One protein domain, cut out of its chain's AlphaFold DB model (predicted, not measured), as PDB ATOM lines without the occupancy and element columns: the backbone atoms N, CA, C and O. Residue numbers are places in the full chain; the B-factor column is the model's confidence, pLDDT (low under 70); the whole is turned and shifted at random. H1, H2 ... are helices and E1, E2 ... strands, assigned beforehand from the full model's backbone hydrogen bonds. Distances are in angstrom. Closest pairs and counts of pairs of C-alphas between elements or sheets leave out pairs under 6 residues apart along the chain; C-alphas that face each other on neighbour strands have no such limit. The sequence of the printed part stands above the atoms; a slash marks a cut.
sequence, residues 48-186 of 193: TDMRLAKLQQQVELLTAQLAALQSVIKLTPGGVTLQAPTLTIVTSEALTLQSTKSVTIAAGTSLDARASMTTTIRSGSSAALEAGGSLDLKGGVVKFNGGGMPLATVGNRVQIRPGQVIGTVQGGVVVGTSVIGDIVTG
ATOM      1  N   THR A  48      -8.964-141.978  -1.641       87.56
ATOM      2  CA  THR A  48      -8.720-140.533  -1.657       87.56
ATOM      3  C   THR A  48      -9.349-139.826  -2.864       87.56
ATOM      4  O   THR A  48     -10.016-138.814  -2.668       87.56
ATOM      5  N   ASP A  49      -9.225-140.362  -4.081       90.38
ATOM      6  CA  ASP A  49      -9.805-139.777  -5.303       90.38
ATOM      7  C   ASP A  49     -11.335-139.787  -5.246       90.38
ATOM      8  O   ASP A  49     -11.999-138.808  -5.588       90.38
ATOM      9  N   MET A  50     -11.908-140.872  -4.717       89.00
ATOM     10  CA  MET A  50     -13.351-140.969  -4.502       89.00
ATOM     11  C   MET A  50     -13.850-139.952  -3.466       89.00
ATOM     12  O   MET A  50     -14.933-139.382  -3.624       89.00
ATOM     13  N   ARG A  51     -13.077-139.700  -2.401       91.56
ATOM     14  CA  ARG A  51     -13.401-138.661  -1.408       91.56
ATOM     15  C   ARG A  51     -13.300-137.263  -2.008       91.56
ATOM     16  O   ARG A  51     -14.171-136.442  -1.738       91.56
ATOM     17  N   LEU A  52     -12.288-137.010  -2.834       94.06
ATOM     18  CA  LEU A  52     -12.101-135.722  -3.499       94.06
ATOM     19  C   LEU A  52     -13.258-135.410  -4.454       94.06
ATOM     20  O   LEU A  52     -13.828-134.325  -4.370       94.06
ATOM     21  N   ALA A  53     -13.664-136.374  -5.286       93.00
ATOM     22  CA  ALA A  53     -14.801-136.209  -6.192       93.00
ATOM     23  C   ALA A  53     -16.108-135.913  -5.429       93.00
ATOM     24  O   ALA A  53     -16.852-135.002  -5.792       93.00
ATOM     25  N   LYS A  54     -16.360-136.619  -4.316       94.25
ATOM     26  CA  LYS A  54     -17.526-136.351  -3.455       94.25
ATOM     27  C   LYS A  54     -17.486-134.956  -2.828       94.25
ATOM     28  O   LYS A  54     -18.516-134.290  -2.776       94.25
ATOM     29  N   LEU A  55     -16.319-134.505  -2.366       96.00
ATOM     30  CA  LEU A  55     -16.159-133.162  -1.804       96.00
ATOM     31  C   LEU A  55     -16.378-132.075  -2.862       96.00
ATOM     32  O   LEU A  55     -17.063-131.095  -2.586       96.00
ATOM     33  N   GLN A  56     -15.855-132.258  -4.076       95.44
ATOM     34  CA  GLN A  56     -16.069-131.321  -5.182       95.44
ATOM     35  C   GLN A  56     -17.557-131.199  -5.531       95.44
ATOM     36  O   GLN A  56     -18.072-130.085  -5.616       95.44
ATOM     37  N   GLN A  57     -18.267-132.327  -5.614       95.44
ATOM     38  CA  GLN A  57     -19.710-132.337  -5.859       95.44
ATOM     39  C   GLN A  57     -20.498-131.640  -4.735       95.44
ATOM     40  O   GLN A  57     -21.453-130.908  -4.998       95.44
ATOM     41  N   GLN A  58     -20.095-131.825  -3.471       96.19
ATOM     42  CA  GLN A  58     -20.714-131.130  -2.337       96.19
ATOM     43  C   GLN A  58     -20.494-129.614  -2.392       96.19
ATOM     44  O   GLN A  58     -21.423-128.853  -2.119       96.19
ATOM     45  N   VAL A  59     -19.290-129.165  -2.757       96.50
ATOM     46  CA  VAL A  59     -18.975-127.736  -2.886       96.50
ATOM     47  C   VAL A  59     -19.785-127.091  -4.011       96.50
ATOM     48  O   VAL A  59     -20.321-125.999  -3.818       96.50
ATOM     49  N   GLU A  60     -19.923-127.756  -5.157       95.69
ATOM     50  CA  GLU A  60     -20.730-127.254  -6.274       95.69
ATOM     51  C   GLU A  60     -22.211-127.109  -5.886       95.69
ATOM     52  O   GLU A  60     -22.807-126.051  -6.105       95.69
ATOM     53  N   LEU A  61     -22.775-128.110  -5.200       95.38
ATOM     54  CA  LEU A  61     -24.154-128.054  -4.706       95.38
ATOM     55  C   LEU A  61     -24.365-126.897  -3.716       95.38
ATOM     56  O   LEU A  61     -25.329-126.142  -3.847       95.38
ATOM     57  N   LEU A  62     -23.465-126.732  -2.742       95.25
ATOM     58  CA  LEU A  62     -23.546-125.641  -1.763       95.25
ATOM     59  C   LEU A  62     -23.386-124.265  -2.424       95.25
ATOM     60  O   LEU A  62     -24.052-123.308  -2.026       95.25
ATOM     61  N   THR A  63     -22.544-124.166  -3.454       94.06
ATOM     62  CA  THR A  63     -22.337-122.925  -4.215       94.06
ATOM     63  C   THR A  63     -23.599-122.543  -4.986       94.06
ATOM     64  O   THR A  63     -24.025-121.386  -4.936       94.06
ATOM     65  N   ALA A  64     -24.254-123.513  -5.631       90.75
ATOM     66  CA  ALA A  64     -25.527-123.294  -6.312       90.75
ATOM     67  C   ALA A  64     -26.642-122.888  -5.330       90.75
ATOM     68  O   ALA A  64     -27.395-121.949  -5.597       90.75
ATOM     69  N   GLN A  65     -26.712-123.537  -4.161       90.56
ATOM     70  CA  GLN A  65     -27.661-123.164  -3.107       90.56
ATOM     71  C   GLN A  65     -27.420-121.736  -2.613       90.56
ATOM     72  O   GLN A  65     -28.366-120.956  -2.510       90.56
ATOM     73  N   LEU A  66     -26.166-121.354  -2.358       87.88
ATOM     74  CA  LEU A  66     -25.834-120.003  -1.911       87.88
ATOM     75  C   LEU A  66     -26.248-118.944  -2.941       87.88
ATOM     76  O   LEU A  66     -26.839-117.933  -2.560       87.88
ATOM     77  N   ALA A  67     -25.999-119.188  -4.229       85.50
ATOM     78  CA  ALA A  67     -26.414-118.285  -5.301       85.50
ATOM     79  C   ALA A  67     -27.944-118.125  -5.356       85.50
ATOM     80  O   ALA A  67     -28.452-117.007  -5.476       85.50
ATOM     81  N   ALA A  68     -28.691-119.223  -5.191       82.25
ATOM     82  CA  ALA A  68     -30.149-119.184  -5.132       82.25
ATOM     83  C   ALA A  68     -30.655-118.369  -3.927       82.25
ATOM     84  O   ALA A  68     -31.532-117.521  -4.094       82.25
ATOM     85  N   LEU A  69     -30.077-118.541  -2.731       83.38
ATOM     86  CA  LEU A  69     -30.448-117.734  -1.558       83.38
ATOM     87  C   LEU A  69     -30.099-116.246  -1.735       83.38
ATOM     88  O   LEU A  69     -30.905-115.375  -1.395       83.38
ATOM     89  N   GLN A  70     -28.926-115.942  -2.296       84.38
ATOM     90  CA  GLN A  70     -28.488-114.566  -2.567       84.38
ATOM     91  C   GLN A  70     -29.376-113.848  -3.595       84.38
ATOM     92  O   GLN A  70     -29.457-112.620  -3.585       84.38
ATOM     93  N   SER A  71     -30.076-114.592  -4.457       81.31
ATOM     94  CA  SER A  71     -31.027-114.000  -5.406       81.31
ATOM     95  C   SER A  71     -32.247-113.365  -4.718       81.31
ATOM     96  O   SER A  71     -32.781-112.374  -5.216       81.31
ATOM     97  N   VAL A  72     -32.642-113.880  -3.546       83.50
ATOM     98  CA  VAL A  72     -33.801-113.414  -2.760       83.50
ATOM     99  C   VAL A  72     -33.386-112.403  -1.686       83.50
ATOM    100  O   VAL A  72     -34.122-111.459  -1.382       83.50
ATOM    101  N   ILE A  73     -32.199-112.600  -1.106       88.50
ATOM    102  CA  ILE A  73     -31.683-111.811   0.014       88.50
ATOM    103  C   ILE A  73     -30.440-111.052  -0.435       88.50
ATOM    104  O   ILE A  73     -29.368-111.631  -0.610       88.50
ATOM    105  N   LYS A  74     -30.554-109.728  -0.540       86.44
ATOM    106  CA  LYS A  74     -29.409-108.850  -0.800       86.44
ATOM    107  C   LYS A  74     -28.950-108.219   0.505       86.44
ATOM    108  O   LYS A  74     -29.651-107.389   1.082       86.44
ATOM    109  N   LEU A  75     -27.767-108.608   0.971       83.94
ATOM    110  CA  LEU A  75     -27.099-107.931   2.077       83.94
ATOM    111  C   LEU A  75     -26.286-106.758   1.529       83.94
ATOM    112  O   LEU A  75     -25.432-106.928   0.664       83.94
ATOM    113  N   THR A  76     -26.551-105.568   2.048       84.50
ATOM    114  CA  THR A  76     -25.805-104.344   1.747       84.50
ATOM    115  C   THR A  76     -25.193-103.801   3.038       84.50
ATOM    116  O   THR A  76     -25.699-104.099   4.122       84.50
ATOM    117  N   PRO A  77     -24.160-102.943   2.969       82.62
ATOM    118  CA  PRO A  77     -23.653-102.252   4.157       82.62
ATOM    119  C   PRO A  77     -24.728-101.431   4.893       82.62
ATOM    120  O   PRO A  77     -24.599-101.181   6.087       82.62
ATOM    121  N   GLY A  78     -25.792-101.022   4.188       84.62
ATOM    122  CA  GLY A  78     -26.930-100.289   4.744       84.62
ATOM    123  C   GLY A  78     -28.050-101.164   5.320       84.62
ATOM    124  O   GLY A  78     -28.985-100.616   5.900       84.62
ATOM    125  N   GLY A  79     -27.979-102.492   5.173       87.94
ATOM    126  CA  GLY A  79     -28.977-103.429   5.693       87.94
ATOM    127  C   GLY A  79     -29.334-104.568   4.735       87.94
ATOM    128  O   GLY A  79     -28.681-104.790   3.715       87.94
ATOM    129  N   VAL A  80     -30.393-105.301   5.079       89.62
ATOM    130  CA  VAL A  80     -30.897-106.450   4.314       89.62
ATOM    131  C   VAL A  80     -32.081-106.018   3.454       89.62
ATOM    132  O   VAL A  80     -33.026-105.412   3.952       89.62
ATOM    133  N   THR A  81     -32.050-106.354   2.167       89.25
ATOM    134  CA  THR A  81     -33.196-106.235   1.260       89.25
ATOM    135  C   THR A  81     -33.734-107.625   0.946       89.25
ATOM    136  O   THR A  81     -32.992-108.494   0.491       89.25
ATOM    137  N   LEU A  82     -35.030-107.818   1.185       89.12
ATOM    138  CA  LEU A  82     -35.776-109.004   0.778       89.12
ATOM    139  C   LEU A  82     -36.573-108.637  -0.471       89.12
ATOM    140  O   LEU A  82     -37.436-107.761  -0.408       89.12
ATOM    141  N   GLN A  83     -36.272-109.270  -1.602       87.06
ATOM    142  CA  GLN A  83     -36.969-109.015  -2.860       87.06
ATOM    143  C   GLN A  83     -37.459-110.337  -3.444       87.06
ATOM    144  O   GLN A  83     -36.669-111.217  -3.770       87.06
ATOM    145  N   ALA A  84     -38.774-110.460  -3.585       84.19
ATOM    146  CA  ALA A  84     -39.424-111.604  -4.206       84.19
ATOM    147  C   ALA A  84     -40.692-111.136  -4.940       84.19
ATOM    148  O   ALA A  84     -41.301-110.156  -4.503       84.19
ATOM    149  N   PRO A  85     -41.131-111.827  -6.011       85.06
ATOM    150  CA  PRO A  85     -42.419-111.554  -6.657       85.06
ATOM    151  C   PRO A  85     -43.604-111.644  -5.686       85.06
ATOM    152  O   PRO A  85     -44.614-110.967  -5.850       85.06
ATOM    153  N   THR A  86     -43.485-112.481  -4.655       87.12
ATOM    154  CA  THR A  86     -44.434-112.578  -3.547       87.12
ATOM    155  C   THR A  86     -43.655-112.823  -2.261       87.12
ATOM    156  O   THR A  86     -42.824-113.728  -2.203       87.12
ATOM    157  N   LEU A  87     -43.909-112.009  -1.236       88.88
ATOM    158  CA  LEU A  87     -43.301-112.136   0.086       88.88
ATOM    159  C   LEU A  87     -44.412-112.239   1.131       88.88
ATOM    160  O   LEU A  87     -45.254-111.348   1.235       88.88
ATOM    161  N   THR A  88     -44.394-113.308   1.922       92.38
ATOM    162  CA  THR A  88     -45.321-113.506   3.040       92.38
ATOM    163  C   THR A  88     -44.522-113.618   4.330       92.38
ATOM    164  O   THR A  88     -43.619-114.444   4.436       92.38
ATOM    165  N   ILE A  89     -44.859-112.785   5.314       90.94
ATOM    166  CA  ILE A  89     -44.271-112.824   6.654       90.94
ATOM    167  C   ILE A  89     -45.363-113.307   7.604       90.94
ATOM    168  O   ILE A  89     -46.383-112.641   7.762       90.94
ATOM    169  N   VAL A  90     -45.151-114.471   8.217       92.81
ATOM    170  CA  VAL A  90     -46.073-115.066   9.191       92.81
ATOM    171  C   VAL A  90     -45.385-115.085  10.547       92.81
ATOM    172  O   VAL A  90     -44.268-115.579  10.673       92.81
ATOM    173  N   THR A  91     -46.053-114.550  11.565       91.81
ATOM    174  CA  THR A  91     -45.564-114.545  12.948       91.81
ATOM    175  C   THR A  91     -46.590-115.206  13.856       91.81
ATOM    176  O   THR A  91     -47.783-114.960  13.698       91.81
ATOM    177  N   SER A  92     -46.143-116.007  14.823       93.06
ATOM    178  CA  SER A  92     -47.024-116.636  15.821       93.06
ATOM    179  C   SER A  92     -47.466-115.682  16.932       93.06
ATOM    180  O   SER A  92     -48.473-115.936  17.583       93.06
ATOM    181  N   GLU A  93     -46.719-114.599  17.150       93.25
ATOM    182  CA  GLU A  93     -46.992-113.613  18.197       93.25
ATOM    183  C   GLU A  93     -47.096-112.205  17.608       93.25
ATOM    184  O   GLU A  93     -48.195-111.720  17.348       93.25
ATOM    185  N   ALA A  94     -45.957-111.550  17.365       92.31
ATOM    186  CA  ALA A  94     -45.912-110.170  16.905       92.31
ATOM    187  C   ALA A  94     -44.835-109.948  15.839       92.31
ATOM    188  O   ALA A  94     -43.726-110.479  15.919       92.31
ATOM    189  N   LEU A  95     -45.157-109.080  14.880       94.19
ATOM    190  CA  LEU A  95     -44.201-108.451  13.979       94.19
ATOM    191  C   LEU A  95     -44.014-106.992  14.409       94.19
ATOM    192  O   LEU A  95     -44.949-106.197  14.323       94.19
ATOM    193  N   THR A  96     -42.802-106.631  14.830       94.88
ATOM    194  CA  THR A  96     -42.464-105.256  15.226       94.88
ATOM    195  C   THR A  96     -41.526-104.628  14.204       94.88
ATOM    196  O   THR A  96     -40.414-105.111  13.996       94.88
ATOM    197  N   LEU A  97     -41.952-103.518  13.597       93.31
ATOM    198  CA  LEU A  97     -41.122-102.684  12.726       93.31
ATOM    199  C   LEU A  97     -40.743-101.406  13.478       93.31
ATOM    200  O   LEU A  97     -41.602-100.575  13.766       93.31
ATOM    201  N   GLN A  98     -39.459-101.245  13.801       93.56
ATOM    202  CA  GLN A  98     -38.947-100.088  14.532       93.56
ATOM    203  C   GLN A  98     -37.829 -99.406  13.743       93.56
ATOM    204  O   GLN A  98     -36.945-100.062  13.198       93.56
ATOM    205  N   SER A  99     -37.854 -98.075  13.710       91.81
ATOM    206  CA  SER A  99     -36.822 -97.255  13.080       91.81
ATOM    207  C   SER A  99     -36.599 -95.987  13.890       91.81
ATOM    208  O   SER A  99     -37.537 -95.439  14.466       91.81
ATOM    209  N   THR A 100     -35.357 -95.508  13.925       92.00
ATOM    210  CA  THR A 100     -35.000 -94.217  14.537       92.00
ATOM    211  C   THR A 100     -35.246 -93.036  13.601       92.00
ATOM    212  O   THR A 100     -35.216 -91.893  14.049       92.00
ATOM    213  N   LYS A 101     -35.472 -93.301  12.306       92.25
ATOM    214  CA  LYS A 101     -35.716 -92.277  11.282       92.25
ATOM    215  C   LYS A 101     -37.131 -92.373  10.728       92.25
ATOM    216  O   LYS A 101     -37.929 -91.466  10.920       92.25
ATOM    217  N   SER A 102     -37.437 -93.468  10.037       92.50
ATOM    218  CA  SER A 102     -38.744 -93.696   9.421       92.50
ATOM    219  C   SER A 102     -38.988 -95.174   9.116       92.50
ATOM    220  O   SER A 102     -38.055 -95.948   8.890       92.50
ATOM    221  N   VAL A 103     -40.266 -95.553   9.101       93.94
ATOM    222  CA  VAL A 103     -40.775 -96.787   8.493       93.94
ATOM    223  C   VAL A 103     -41.725 -96.349   7.385       93.94
ATOM    224  O   VAL A 103     -42.608 -95.533   7.629       93.94
ATOM    225  N   THR A 104     -41.523 -96.848   6.166       93.81
ATOM    226  CA  THR A 104     -42.382 -96.538   5.014       93.81
ATOM    227  C   THR A 104     -43.001 -97.825   4.496       93.81
ATOM    228  O   THR A 104     -42.282 -98.786   4.233       93.81
ATOM    229  N   ILE A 105     -44.324 -97.834   4.345       93.75
ATOM    230  CA  ILE A 105     -45.073 -98.919   3.709       93.75
ATOM    231  C   ILE A 105     -45.721 -98.320   2.464       93.75
ATOM    232  O   ILE A 105     -46.588 -97.459   2.574       93.75
ATOM    233  N   ALA A 106     -45.272 -98.756   1.290       92.69
ATOM    234  CA  ALA A 106     -45.813 -98.337   0.004       92.69
ATOM    235  C   ALA A 106     -46.399 -99.558  -0.709       92.69
ATOM    236  O   ALA A 106     -45.732-100.584  -0.832       92.69
ATOM    237  N   ALA A 107     -47.640 -99.443  -1.174       90.88
ATOM    238  CA  ALA A 107     -48.319-100.484  -1.933       90.88
ATOM    239  C   ALA A 107     -48.668 -99.960  -3.329       90.88
ATOM    240  O   ALA A 107     -49.124 -98.828  -3.462       90.88
ATOM    241  N   GLY A 108     -48.442-100.777  -4.362       90.06
ATOM    242  CA  GLY A 108     -48.687-100.373  -5.751       90.06
ATOM    243  C   GLY A 108     -50.173-100.272  -6.100       90.06
ATOM    244  O   GLY A 108     -50.581 -99.333  -6.772       90.06
ATOM    245  N   THR A 109     -50.982-101.226  -5.633       92.12
ATOM    246  CA  THR A 109     -52.423-101.302  -5.932       92.12
ATOM    247  C   THR A 109     -53.287-101.082  -4.697       92.12
ATOM    248  O   THR A 109     -54.209-100.274  -4.726       92.12
ATOM    249  N   SER A 110     -53.000-101.790  -3.603       93.12
ATOM    250  CA  SER A 110     -53.797-101.731  -2.377       93.12
ATOM    251  C   SER A 110     -52.967-102.053  -1.140       93.12
ATOM    252  O   SER A 110     -52.155-102.978  -1.164       93.12
ATOM    253  N   LEU A 111     -53.241-101.348  -0.044       93.56
ATOM    254  CA  LEU A 111     -52.799-101.704   1.301       93.56
ATOM    255  C   LEU A 111     -54.028-102.090   2.129       93.56
ATOM    256  O   LEU A 111     -54.959-101.298   2.248       93.56
ATOM    257  N   ASP A 112     -54.018-103.291   2.700       94.81
ATOM    258  CA  ASP A 112     -55.113-103.826   3.509       94.81
ATOM    259  C   ASP A 112     -54.598-104.159   4.914       94.81
ATOM    260  O   ASP A 112     -53.687-104.973   5.075       94.81
ATOM    261  N   ALA A 113     -55.148-103.491   5.928       93.38
ATOM    262  CA  ALA A 113     -54.750-103.638   7.323       93.38
ATOM    263  C   ALA A 113     -55.942-104.129   8.150       93.38
ATOM    264  O   ALA A 113     -56.830-103.355   8.515       93.38
ATOM    265  N   ARG A 114     -55.948-105.426   8.469       93.62
ATOM    266  CA  ARG A 114     -56.994-106.071   9.270       93.62
ATOM    267  C   ARG A 114     -56.466-106.455  10.645       93.62
ATOM    268  O   ARG A 114     -55.360-106.969  10.769       93.62
ATOM    269  N   ALA A 115     -57.296-106.262  11.660       92.06
ATOM    270  CA  ALA A 115     -57.051-106.736  13.012       92.06
ATOM    271  C   ALA A 115     -58.304-107.442  13.533       92.06
ATOM    272  O   ALA A 115     -59.421-107.051  13.197       92.06
ATOM    273  N   SER A 116     -58.125-108.465  14.368       90.75
ATOM    274  CA  SER A 116     -59.243-109.176  15.003       90.75
ATOM    275  C   SER A 116     -59.987-108.313  16.023       90.75
ATOM    276  O   SER A 116     -61.179-108.503  16.234       90.75
ATOM    277  N   MET A 117     -59.281-107.374  16.659       92.00
ATOM    278  CA  MET A 117     -59.834-106.517  17.709       92.00
ATOM    279  C   MET A 117     -59.678-105.036  17.388       92.00
ATOM    280  O   MET A 117     -60.669-104.320  17.293       92.00
ATOM    281  N   THR A 118     -58.439-104.549  17.261       92.31
ATOM    282  CA  THR A 118     -58.179-103.111  17.113       92.31
ATOM    283  C   THR A 118     -56.995-102.840  16.197       92.31
ATOM    284  O   THR A 118     -55.977-103.525  16.266       92.31
ATOM    285  N   THR A 119     -57.120-101.785  15.393       93.06
ATOM    286  CA  THR A 119     -56.014-101.157  14.665       93.06
ATOM    287  C   THR A 119     -55.832 -99.759  15.236       93.06
ATOM    288  O   THR A 119     -56.785 -98.986  15.306       93.06
ATOM    289  N   THR A 120     -54.620 -99.431  15.678       91.75
ATOM    290  CA  THR A 120     -54.322 -98.143  16.314       91.75
ATOM    291  C   THR A 120     -53.243 -97.409  15.529       91.75
ATOM    292  O   THR A 120     -52.144 -97.930  15.359       91.75
ATOM    293  N   ILE A 121     -53.533 -96.177  15.111       91.38
ATOM    294  CA  ILE A 121     -52.555 -95.251  14.527       91.38
ATOM    295  C   ILE A 121     -52.308 -94.146  15.553       91.38
ATOM    296  O   ILE A 121     -53.234 -93.445  15.960       91.38
ATOM    297  N   ARG A 122     -51.061 -94.013  16.010       89.62
ATOM    298  CA  ARG A 122     -50.626 -92.974  16.953       89.62
ATOM    299  C   ARG A 122     -49.448 -92.228  16.351       89.62
ATOM    300  O   ARG A 122     -48.567 -92.845  15.762       89.62
ATOM    301  N   SER A 123     -49.423 -90.918  16.546       87.44
ATOM    302  CA  SER A 123     -48.284 -90.076  16.189       87.44
ATOM    303  C   SER A 123     -47.924 -89.174  17.358       87.44
ATOM    304  O   SER A 123     -48.799 -88.776  18.126       87.44
ATOM    305  N   GLY A 124     -46.632 -88.872  17.495       85.94
ATOM    306  CA  GLY A 124     -46.136 -87.959  18.524       85.94
ATOM    307  C   GLY A 124     -46.443 -86.489  18.231       85.94
ATOM    308  O   GLY A 124     -46.542 -85.704  19.166       85.94
ATOM    309  N   SER A 125     -46.603 -86.116  16.957       86.81
ATOM    310  CA  SER A 125     -46.872 -84.731  16.543       86.81
ATOM    311  C   SER A 125     -48.130 -84.614  15.687       86.81
ATOM    312  O   SER A 125     -49.064 -83.910  16.056       86.81
ATOM    313  N   SER A 126     -48.173 -85.308  14.551       83.62
ATOM    314  CA  SER A 126     -49.297 -85.265  13.612       83.62
ATOM    315  C   SER A 126     -49.470 -86.594  12.884       83.62
ATOM    316  O   SER A 126     -48.492 -87.273  12.563       83.62
ATOM    317  N   ALA A 127     -50.720 -86.983  12.651       86.06
ATOM    318  CA  ALA A 127     -51.082 -88.094  11.780       86.06
ATOM    319  C   ALA A 127     -52.041 -87.558  10.718       86.06
ATOM    320  O   ALA A 127     -53.061 -86.962  11.062       86.06
ATOM    321  N   ALA A 128     -51.701 -87.761   9.451       88.06
ATOM    322  CA  ALA A 128     -52.545 -87.405   8.322       88.06
ATOM    323  C   ALA A 128     -53.089 -88.685   7.683       88.06
ATOM    324  O   ALA A 128     -52.341 -89.639   7.461       88.06
ATOM    325  N   LEU A 129     -54.394 -88.708   7.420       89.62
ATOM    326  CA  LEU A 129     -55.036 -89.705   6.571       89.62
ATOM    327  C   LEU A 129     -55.536 -88.965   5.336       89.62
ATOM    328  O   LEU A 129     -56.470 -88.171   5.421       89.62
ATOM    329  N   GLU A 130     -54.889 -89.217   4.207       88.69
ATOM    330  CA  GLU A 130     -55.176 -88.564   2.935       88.69
ATOM    331  C   GLU A 130     -55.565 -89.619   1.900       88.69
ATOM    332  O   GLU A 130     -55.007 -90.717   1.870       88.69
ATOM    333  N   ALA A 131     -56.528 -89.287   1.046       87.56
ATOM    334  CA  ALA A 131     -56.937 -90.119  -0.077       87.56
ATOM    335  C   ALA A 131     -56.975 -89.255  -1.338       87.56
ATOM    336  O   ALA A 131     -57.542 -88.166  -1.323       87.56
ATOM    337  N   GLY A 132     -56.401 -89.750  -2.440       87.12
ATOM    338  CA  GLY A 132     -56.403 -89.023  -3.715       87.12
ATOM    339  C   GLY A 132     -57.791 -88.890  -4.357       87.12
ATOM    340  O   GLY A 132     -57.990 -88.020  -5.196       87.12
ATOM    341  N   GLY A 133     -58.742 -89.748  -3.969       89.62
ATOM    342  CA  GLY A 133     -60.132 -89.723  -4.435       89.62
ATOM    343  C   GLY A 133     -61.110 -89.453  -3.294       89.62
ATOM    344  O   GLY A 133     -61.489 -88.314  -3.044       89.62
ATOM    345  N   SER A 134     -61.522 -90.514  -2.601       87.44
ATOM    346  CA  SER A 134     -62.464 -90.450  -1.480       87.44
ATOM    347  C   SER A 134     -61.906 -91.152  -0.247       87.44
ATOM    348  O   SER A 134     -61.308 -92.221  -0.362       87.44
ATOM    349  N   LEU A 135     -62.167 -90.583   0.929       90.81
ATOM    350  CA  LEU A 135     -61.941 -91.232   2.217       90.81
ATOM    351  C   LEU A 135     -63.288 -91.699   2.775       90.81
ATOM    352  O   LEU A 135     -64.128 -90.877   3.129       90.81
ATOM    353  N   ASP A 136     -63.486 -93.014   2.839       91.94
ATOM    354  CA  ASP A 136     -64.692 -93.640   3.384       91.94
ATOM    355  C   ASP A 136     -64.381 -94.240   4.763       91.94
ATOM    356  O   ASP A 136     -63.502 -95.094   4.896       91.94
ATOM    357  N   LEU A 137     -65.078 -93.767   5.798       90.38
ATOM    358  CA  LEU A 137     -64.918 -94.217   7.182       90.38
ATOM    359  C   LEU A 137     -66.226 -94.859   7.644       90.38
ATOM    360  O   LEU A 137     -67.220 -94.172   7.873       90.38
ATOM    361  N   LYS A 138     -66.209 -96.184   7.806       88.31
ATOM    362  CA  LYS A 138     -67.376 -96.983   8.198       88.31
ATOM    363  C   LYS A 138     -67.171 -97.625   9.562       88.31
ATOM    364  O   LYS A 138     -66.090 -98.110   9.882       88.31
ATOM    365  N   GLY A 139     -68.237 -97.664  10.350       86.69
ATOM    366  CA  GLY A 139     -68.272 -98.298  11.664       86.69
ATOM    367  C   GLY A 139     -69.512 -97.869  12.439       86.69
ATOM    368  O   GLY A 139     -70.177 -96.912  12.054       86.69
ATOM    369  N   GLY A 140     -69.820 -98.562  13.539       86.56
ATOM    370  CA  GLY A 140     -70.964 -98.198  14.385       86.56
ATOM    371  C   GLY A 140     -70.856 -96.784  14.970       86.56
ATOM    372  O   GLY A 140     -71.868 -96.125  15.177       86.56
ATOM    373  N   VAL A 141     -69.629 -96.300  15.199       85.56
ATOM    374  CA  VAL A 141     -69.337 -94.933  15.644       85.56
ATOM    375  C   VAL A 141     -68.054 -94.453  14.967       85.56
ATOM    376  O   VAL A 141     -67.018 -95.108  15.072       85.56
ATOM    377  N   VAL A 142     -68.102 -93.277  14.338       85.56
ATOM    378  CA  VAL A 142     -66.913 -92.549  13.874       85.56
ATOM    379  C   VAL A 142     -66.774 -91.296  14.730       85.56
ATOM    380  O   VAL A 142     -67.524 -90.335  14.578       85.56
ATOM    381  N   LYS A 143     -65.832 -91.320  15.677       82.00
ATOM    382  CA  LYS A 143     -65.563 -90.180  16.555       82.00
ATOM    383  C   LYS A 143     -64.335 -89.430  16.067       82.00
ATOM    384  O   LYS A 143     -63.209 -89.905  16.197       82.00
ATOM    385  N   PHE A 144     -64.557 -88.222  15.578       80.38
ATOM    386  CA  PHE A 144     -63.487 -87.263  15.375       80.38
ATOM    387  C   PHE A 144     -63.167 -86.617  16.732       80.38
ATOM    388  O   PHE A 144     -64.079 -86.176  17.428       80.38
ATOM    389  N   ASN A 145     -61.880 -86.592  17.107       73.06
ATOM    390  CA  ASN A 145     -61.352 -86.037  18.363       73.06
ATOM    391  C   ASN A 145     -61.758 -86.782  19.659       73.06
ATOM    392  O   ASN A 145     -62.772 -86.513  20.304       73.06
ATOM    393  N   GLY A 146     -60.893 -87.705  20.087       60.03
ATOM    394  CA  GLY A 146     -61.020 -88.434  21.354       60.03
ATOM    395  C   GLY A 146     -60.318 -87.798  22.562       60.03
ATOM    396  O   GLY A 146     -60.308 -88.434  23.611       60.03
ATOM    397  N   GLY A 147     -59.713 -86.605  22.435       59.78
ATOM    398  CA  GLY A 147     -58.639 -86.149  23.339       59.78
ATOM    399  C   GLY A 147     -58.752 -84.734  23.918       59.78
ATOM    400  O   GLY A 147     -57.748 -84.197  24.370       59.78
ATOM    401  N   GLY A 148     -59.932 -84.109  23.905       58.94
ATOM    402  CA  GLY A 148     -60.167 -82.817  24.573       58.94
ATOM    403  C   GLY A 148     -59.718 -81.566  23.804       58.94
ATOM    404  O   GLY A 148     -59.978 -80.459  24.265       58.94
ATOM    405  N   MET A 149     -59.106 -81.706  22.622       64.81
ATOM    406  CA  MET A 149     -58.744 -80.568  21.764       64.81
ATOM    407  C   MET A 149     -59.824 -80.321  20.713       64.81
ATOM    408  O   MET A 149     -60.129 -81.249  19.980       64.81
ATOM    409  N   PRO A 150     -60.411 -79.123  20.583       67.06
ATOM    410  CA  PRO A 150     -61.500 -78.883  19.634       67.06
ATOM    411  C   PRO A 150     -61.101 -79.233  18.187       67.06
ATOM    412  O   PRO A 150     -60.017 -78.874  17.738       67.06
ATOM    413  N   LEU A 151     -61.996 -79.914  17.451       73.50
ATOM    414  CA  LEU A 151     -61.798 -80.266  16.028       73.50
ATOM    415  C   LEU A 151     -61.557 -79.038  15.154       73.50
ATOM    416  O   LEU A 151     -60.829 -79.087  14.167       73.50
ATOM    417  N   ALA A 152     -62.195 -77.941  15.532       71.50
ATOM    418  CA  ALA A 152     -61.992 -76.632  14.970       71.50
ATOM    419  C   ALA A 152     -62.341 -75.592  16.037       71.50
ATOM    420  O   ALA A 152     -63.226 -75.807  16.867       71.50
ATOM    421  N   THR A 153     -61.644 -74.466  16.012       76.19
ATOM    422  CA  THR A 153     -61.966 -73.295  16.824       76.19
ATOM    423  C   THR A 153     -62.877 -72.352  16.050       76.19
ATOM    424  O   THR A 153     -62.889 -72.358  14.817       76.19
ATOM    425  N   VAL A 154     -63.634 -71.523  16.771       78.00
ATOM    426  CA  VAL A 154     -64.427 -70.449  16.160       78.00
ATOM    427  C   VAL A 154     -63.517 -69.574  15.293       78.00
ATOM    428  O   VAL A 154     -62.415 -69.220  15.703       78.00
ATOM    429  N   GLY A 155     -63.969 -69.262  14.081       79.25
ATOM    430  CA  GLY A 155     -63.203 -68.536  13.068       79.25
ATOM    431  C   GLY A 155     -62.420 -69.428  12.099       79.25
ATOM    432  O   GLY A 155     -62.016 -68.944  11.039       79.25
ATOM    433  N   ASN A 156     -62.253 -70.727  12.385       79.25
ATOM    434  CA  ASN A 156     -61.626 -71.645  11.431       79.25
ATOM    435  C   ASN A 156     -62.480 -71.758  10.167       79.25
ATOM    436  O   ASN A 156     -63.707 -71.836  10.224       79.25
ATOM    437  N   ARG A 157     -61.823 -71.784   9.007       78.31
ATOM    438  CA  ARG A 157     -62.484 -71.951   7.712       78.31
ATOM    439  C   ARG A 157     -62.850 -73.416   7.506       78.31
ATOM    440  O   ARG A 157     -61.988 -74.282   7.623       78.31
ATOM    441  N   VAL A 158     -64.095 -73.669   7.130       76.56
ATOM    442  CA  VAL A 158     -64.532 -74.963   6.607       76.56
ATOM    443  C   VAL A 158     -64.349 -74.919   5.096       76.56
ATOM    444  O   VAL A 158     -64.860 -74.018   4.426       76.56
ATOM    445  N   GLN A 159     -63.580 -75.858   4.554       74.06
ATOM    446  CA  GLN A 159     -63.299 -75.955   3.123       74.06
ATOM    447  C   GLN A 159     -63.692 -77.345   2.625       74.06
ATOM    448  O   GLN A 159     -63.396 -78.332   3.291       74.06
ATOM    449  N   ILE A 160     -64.337 -77.421   1.459       71.06
ATOM    450  CA  ILE A 160     -64.585 -78.704   0.768       71.06
ATOM    451  C   ILE A 160     -63.434 -79.020  -0.194       71.06
ATOM    452  O   ILE A 160     -63.125 -80.179  -0.456       71.06
ATOM    453  N   ARG A 161     -62.782 -77.983  -0.729       73.12
ATOM    454  CA  ARG A 161     -61.629 -78.088  -1.628       73.12
ATOM    455  C   ARG A 161     -60.573 -77.072  -1.207       73.12
ATOM    456  O   ARG A 161     -60.960 -76.013  -0.706       73.12
ATOM    457  N   PRO A 162     -59.274 -77.335  -1.435       76.50
ATOM    458  CA  PRO A 162     -58.230 -76.354  -1.169       76.50
ATOM    459  C   PRO A 162     -58.566 -75.005  -1.816       76.50
ATOM    460  O   PRO A 162     -58.786 -74.922  -3.023       76.50
ATOM    461  N   GLY A 163     -58.665 -73.956  -0.997       80.88
ATOM    462  CA  GLY A 163     -58.989 -72.599  -1.451       80.88
ATOM    463  C   GLY A 163     -60.485 -72.288  -1.590       80.88
ATOM    464  O   GLY A 163     -60.845 -71.114  -1.655       80.88
ATOM    465  N   GLN A 164     -61.371 -73.288  -1.550       81.00
ATOM    466  CA  GLN A 164     -62.822 -73.088  -1.555       81.00
ATOM    467  C   GLN A 164     -63.371 -73.143  -0.128       81.00
ATOM    468  O   GLN A 164     -63.726 -74.202   0.396       81.00
ATOM    469  N   VAL A 165     -63.464 -71.970   0.493       77.75
ATOM    470  CA  VAL A 165     -64.112 -71.795   1.794       77.75
ATOM    471  C   VAL A 165     -65.622 -71.839   1.606       77.75
ATOM    472  O   VAL A 165     -66.176 -71.013   0.888       77.75
ATOM    473  N   ILE A 166     -66.279 -72.794   2.257       76.50
ATOM    474  CA  ILE A 166     -67.743 -72.904   2.255       76.50
ATOM    475  C   ILE A 166     -68.384 -72.220   3.459       76.50
ATOM    476  O   ILE A 166     -69.560 -71.883   3.418       76.50
ATOM    477  N   GLY A 167     -67.605 -71.975   4.510       77.50
ATOM    478  CA  GLY A 167     -68.056 -71.260   5.691       77.50
ATOM    479  C   GLY A 167     -66.937 -71.090   6.704       77.50
ATOM    480  O   GLY A 167     -65.789 -71.492   6.485       77.50
ATOM    481  N   THR A 168     -67.282 -70.506   7.837       77.31
ATOM    482  CA  THR A 168     -66.433 -70.478   9.025       77.31
ATOM    483  C   THR A 168     -67.163 -71.156  10.170       77.31
ATOM    484  O   THR A 168     -68.391 -71.142  10.237       77.31
ATOM    485  N   VAL A 169     -66.408 -71.778  11.068       73.19
ATOM    486  CA  VAL A 169     -66.957 -72.309  12.314       73.19
ATOM    487  C   VAL A 169     -67.379 -71.115  13.164       73.19
ATOM    488  O   VAL A 169     -66.525 -70.329  13.578       73.19
ATOM    489  N   GLN A 170     -68.678 -70.948  13.400       72.56
ATOM    490  CA  GLN A 170     -69.188 -69.968  14.358       72.56
ATOM    491  C   GLN A 170     -69.407 -70.625  15.725       72.56
ATOM    492  O   GLN A 170     -69.505 -71.848  15.839       72.56
ATOM    493  N   GLY A 171     -69.403 -69.819  16.790       60.91
ATOM    494  CA  GLY A 171     -69.658 -70.313  18.142       60.91
ATOM    495  C   GLY A 171     -71.074 -70.875  18.239       60.91
ATOM    496  O   GLY A 171     -72.032 -70.149  18.006       60.91
ATOM    497  N   GLY A 172     -71.199 -72.162  18.560       56.88
ATOM    498  CA  GLY A 172     -72.493 -72.804  18.778       56.88
ATOM    499  C   GLY A 172     -73.065 -72.484  20.159       56.88
ATOM    500  O   GLY A 172     -72.327 -72.409  21.145       56.88
ATOM    501  N   VAL A 173     -74.388 -72.336  20.235       43.03
ATOM    502  CA  VAL A 173     -75.135 -72.345  21.499       43.03
ATOM    503  C   VAL A 173     -75.211 -73.788  21.997       43.03
ATOM    504  O   VAL A 173     -75.576 -74.700  21.255       43.03
ATOM    505  N   VAL A 174     -74.862 -74.009  23.263       46.09
ATOM    506  CA  VAL A 174     -75.061 -75.302  23.930       46.09
ATOM    507  C   VAL A 174     -76.556 -75.441  24.228       46.09
ATOM    508  O   VAL A 174     -77.085 -74.690  25.047       46.09
ATOM    509  N   VAL A 175     -77.243 -76.394  23.594       40.53
ATOM    510  CA  VAL A 175     -78.624 -76.759  23.956       40.53
ATOM    511  C   VAL A 175     -78.596 -78.176  24.524       40.53
ATOM    512  O   VAL A 175     -78.464 -79.159  23.797       40.53
ATOM    513  N   GLY A 176     -78.666 -78.291  25.853       51.56
ATOM    514  CA  GLY A 176     -78.510 -79.570  26.554       51.56
ATOM    515  C   GLY A 176     -77.053 -80.054  26.586       51.56
ATOM    516  O   GLY A 176     -76.153 -79.286  26.908       51.56
ATOM    517  N   THR A 177     -76.801 -81.329  26.273       39.91
ATOM    518  CA  THR A 177     -75.443 -81.916  26.196       39.91
ATOM    519  C   THR A 177     -74.852 -81.892  24.782       39.91
ATOM    520  O   THR A 177     -73.762 -82.419  24.556       39.91
ATOM    521  N   SER A 178     -75.558 -81.301  23.815       37.41
ATOM    522  CA  SER A 178     -75.125 -81.196  22.422       37.41
ATOM    523  C   SER A 178     -74.738 -79.757  22.083       37.41
ATOM    524  O   SER A 178     -75.498 -78.818  22.317       37.41
ATOM    525  N   VAL A 179     -73.546 -79.590  21.510       46.56
ATOM    526  CA  VAL A 179     -73.139 -78.355  20.832       46.56
ATOM    527  C   VAL A 179     -73.377 -78.566  19.348       46.56
ATOM    528  O   VAL A 179     -72.689 -79.373  18.723       46.56
ATOM    529  N   ILE A 180     -74.348 -77.849  18.789       52.88
ATOM    530  CA  ILE A 180     -74.504 -77.727  17.341       52.88
ATOM    531  C   ILE A 180     -73.687 -76.497  16.950       52.88
ATOM    532  O   ILE A 180     -74.046 -75.368  17.274       52.88
ATOM    533  N   GLY A 181     -72.523 -76.716  16.339       51.38
ATOM    534  CA  GLY A 181     -71.807 -75.639  15.669       51.38
ATOM    535  C   GLY A 181     -72.495 -75.375  14.339       51.38
ATOM    536  O   GLY A 181     -72.429 -76.225  13.453       51.38
ATOM    537  N   ASP A 182     -73.154 -74.228  14.197       54.34
ATOM    538  CA  ASP A 182     -73.694 -73.823  12.904       54.34
ATOM    539  C   ASP A 182     -72.538 -73.508  11.949       54.34
ATOM    540  O   ASP A 182     -71.685 -72.652  12.210       54.34
ATOM    541  N   ILE A 183     -72.510 -74.209  10.815       54.66
ATOM    542  CA  ILE A 183     -71.707 -73.786   9.671       54.66
ATOM    543  C   ILE A 183     -72.537 -72.731   8.951       54.66
ATOM    544  O   ILE A 183     -73.439 -73.053   8.175       54.66
ATOM    545  N   VAL A 184     -72.222 -71.460   9.195       52.62
ATOM    546  CA  VAL A 184     -72.816 -70.359   8.433       52.62
ATOM    547  C   VAL A 184     -72.198 -70.376   7.041       52.62
ATOM    548  O   VAL A 184     -71.121 -69.833   6.790       52.62
ATOM    549  N   THR A 185     -72.873 -71.080   6.142       53.06
ATOM    550  CA  THR A 185     -72.603 -71.039   4.712       53.06
ATOM    551  C   THR A 185     -73.391 -69.869   4.122       53.06
ATOM    552  O   THR A 185     -74.577 -69.704   4.390       53.06
ATOM    553  N   GLY A 186     -72.758 -69.040   3.290       48.81
ATOM    554  CA  GLY A 186     -73.470 -68.016   2.506       48.81
ATOM    555  C   GLY A 186     -74.321 -68.601   1.367       48.81
ATOM    556  O   GLY A 186     -74.773 -67.861   0.502       48.81
TER     557      GLY A 186
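This is residues 48 to 186 of the 193 residues of an uncharacterized protein of Nitrospira japonica (UniProt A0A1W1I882). Little regular structure: hairpin E3-E4 near one end and helix H1 at the other are joined through hairpin E1-E2 and a long unnamed stretch, residues 83 to 156, winding back and forth in open turns. Residues 48 to 69 of H1 and 88 to 151 stand free. The 139 printed residues hold H1, E1, E2, E3, E4 in that order, two antiparallel two-stranded sheets, class mixed, under half in named elements; extended, radius of gyration of the C-alphas 27.9 A, a rod spanning 98 by 34 by 27 A.

E3 is residues 157 to 161; E4, 164 to 169, ends at C-alpha (-66.957, -72.309, 12.314). E1 is 73 to 76, E2 79 to 82. H1, 48 to 72, 37.0 A long, begins at C-alpha (-8.720, -140.533, -1.657).

Hairpin E3-E4 is antiparallel at 150 degrees, N 158 to O 167 2.8 A. Hairpin E1-E2 is antiparallel at 158 degrees, N 74 to O 81 2.9 A. The closest C-alphas of H1 and E2, Val 72 and Leu 82, are 6.0 A apart. In H1, 20 of 21 O i to N i+4 pairs are within hydrogen-bond range.

The farthest C-alphas, Thr 48 and Val 175, are 98.0 A apart. The printed part has no cut; the E2 to E3 link is long. Model pLDDT is under 70 at 146 to 150 and 171 to 186.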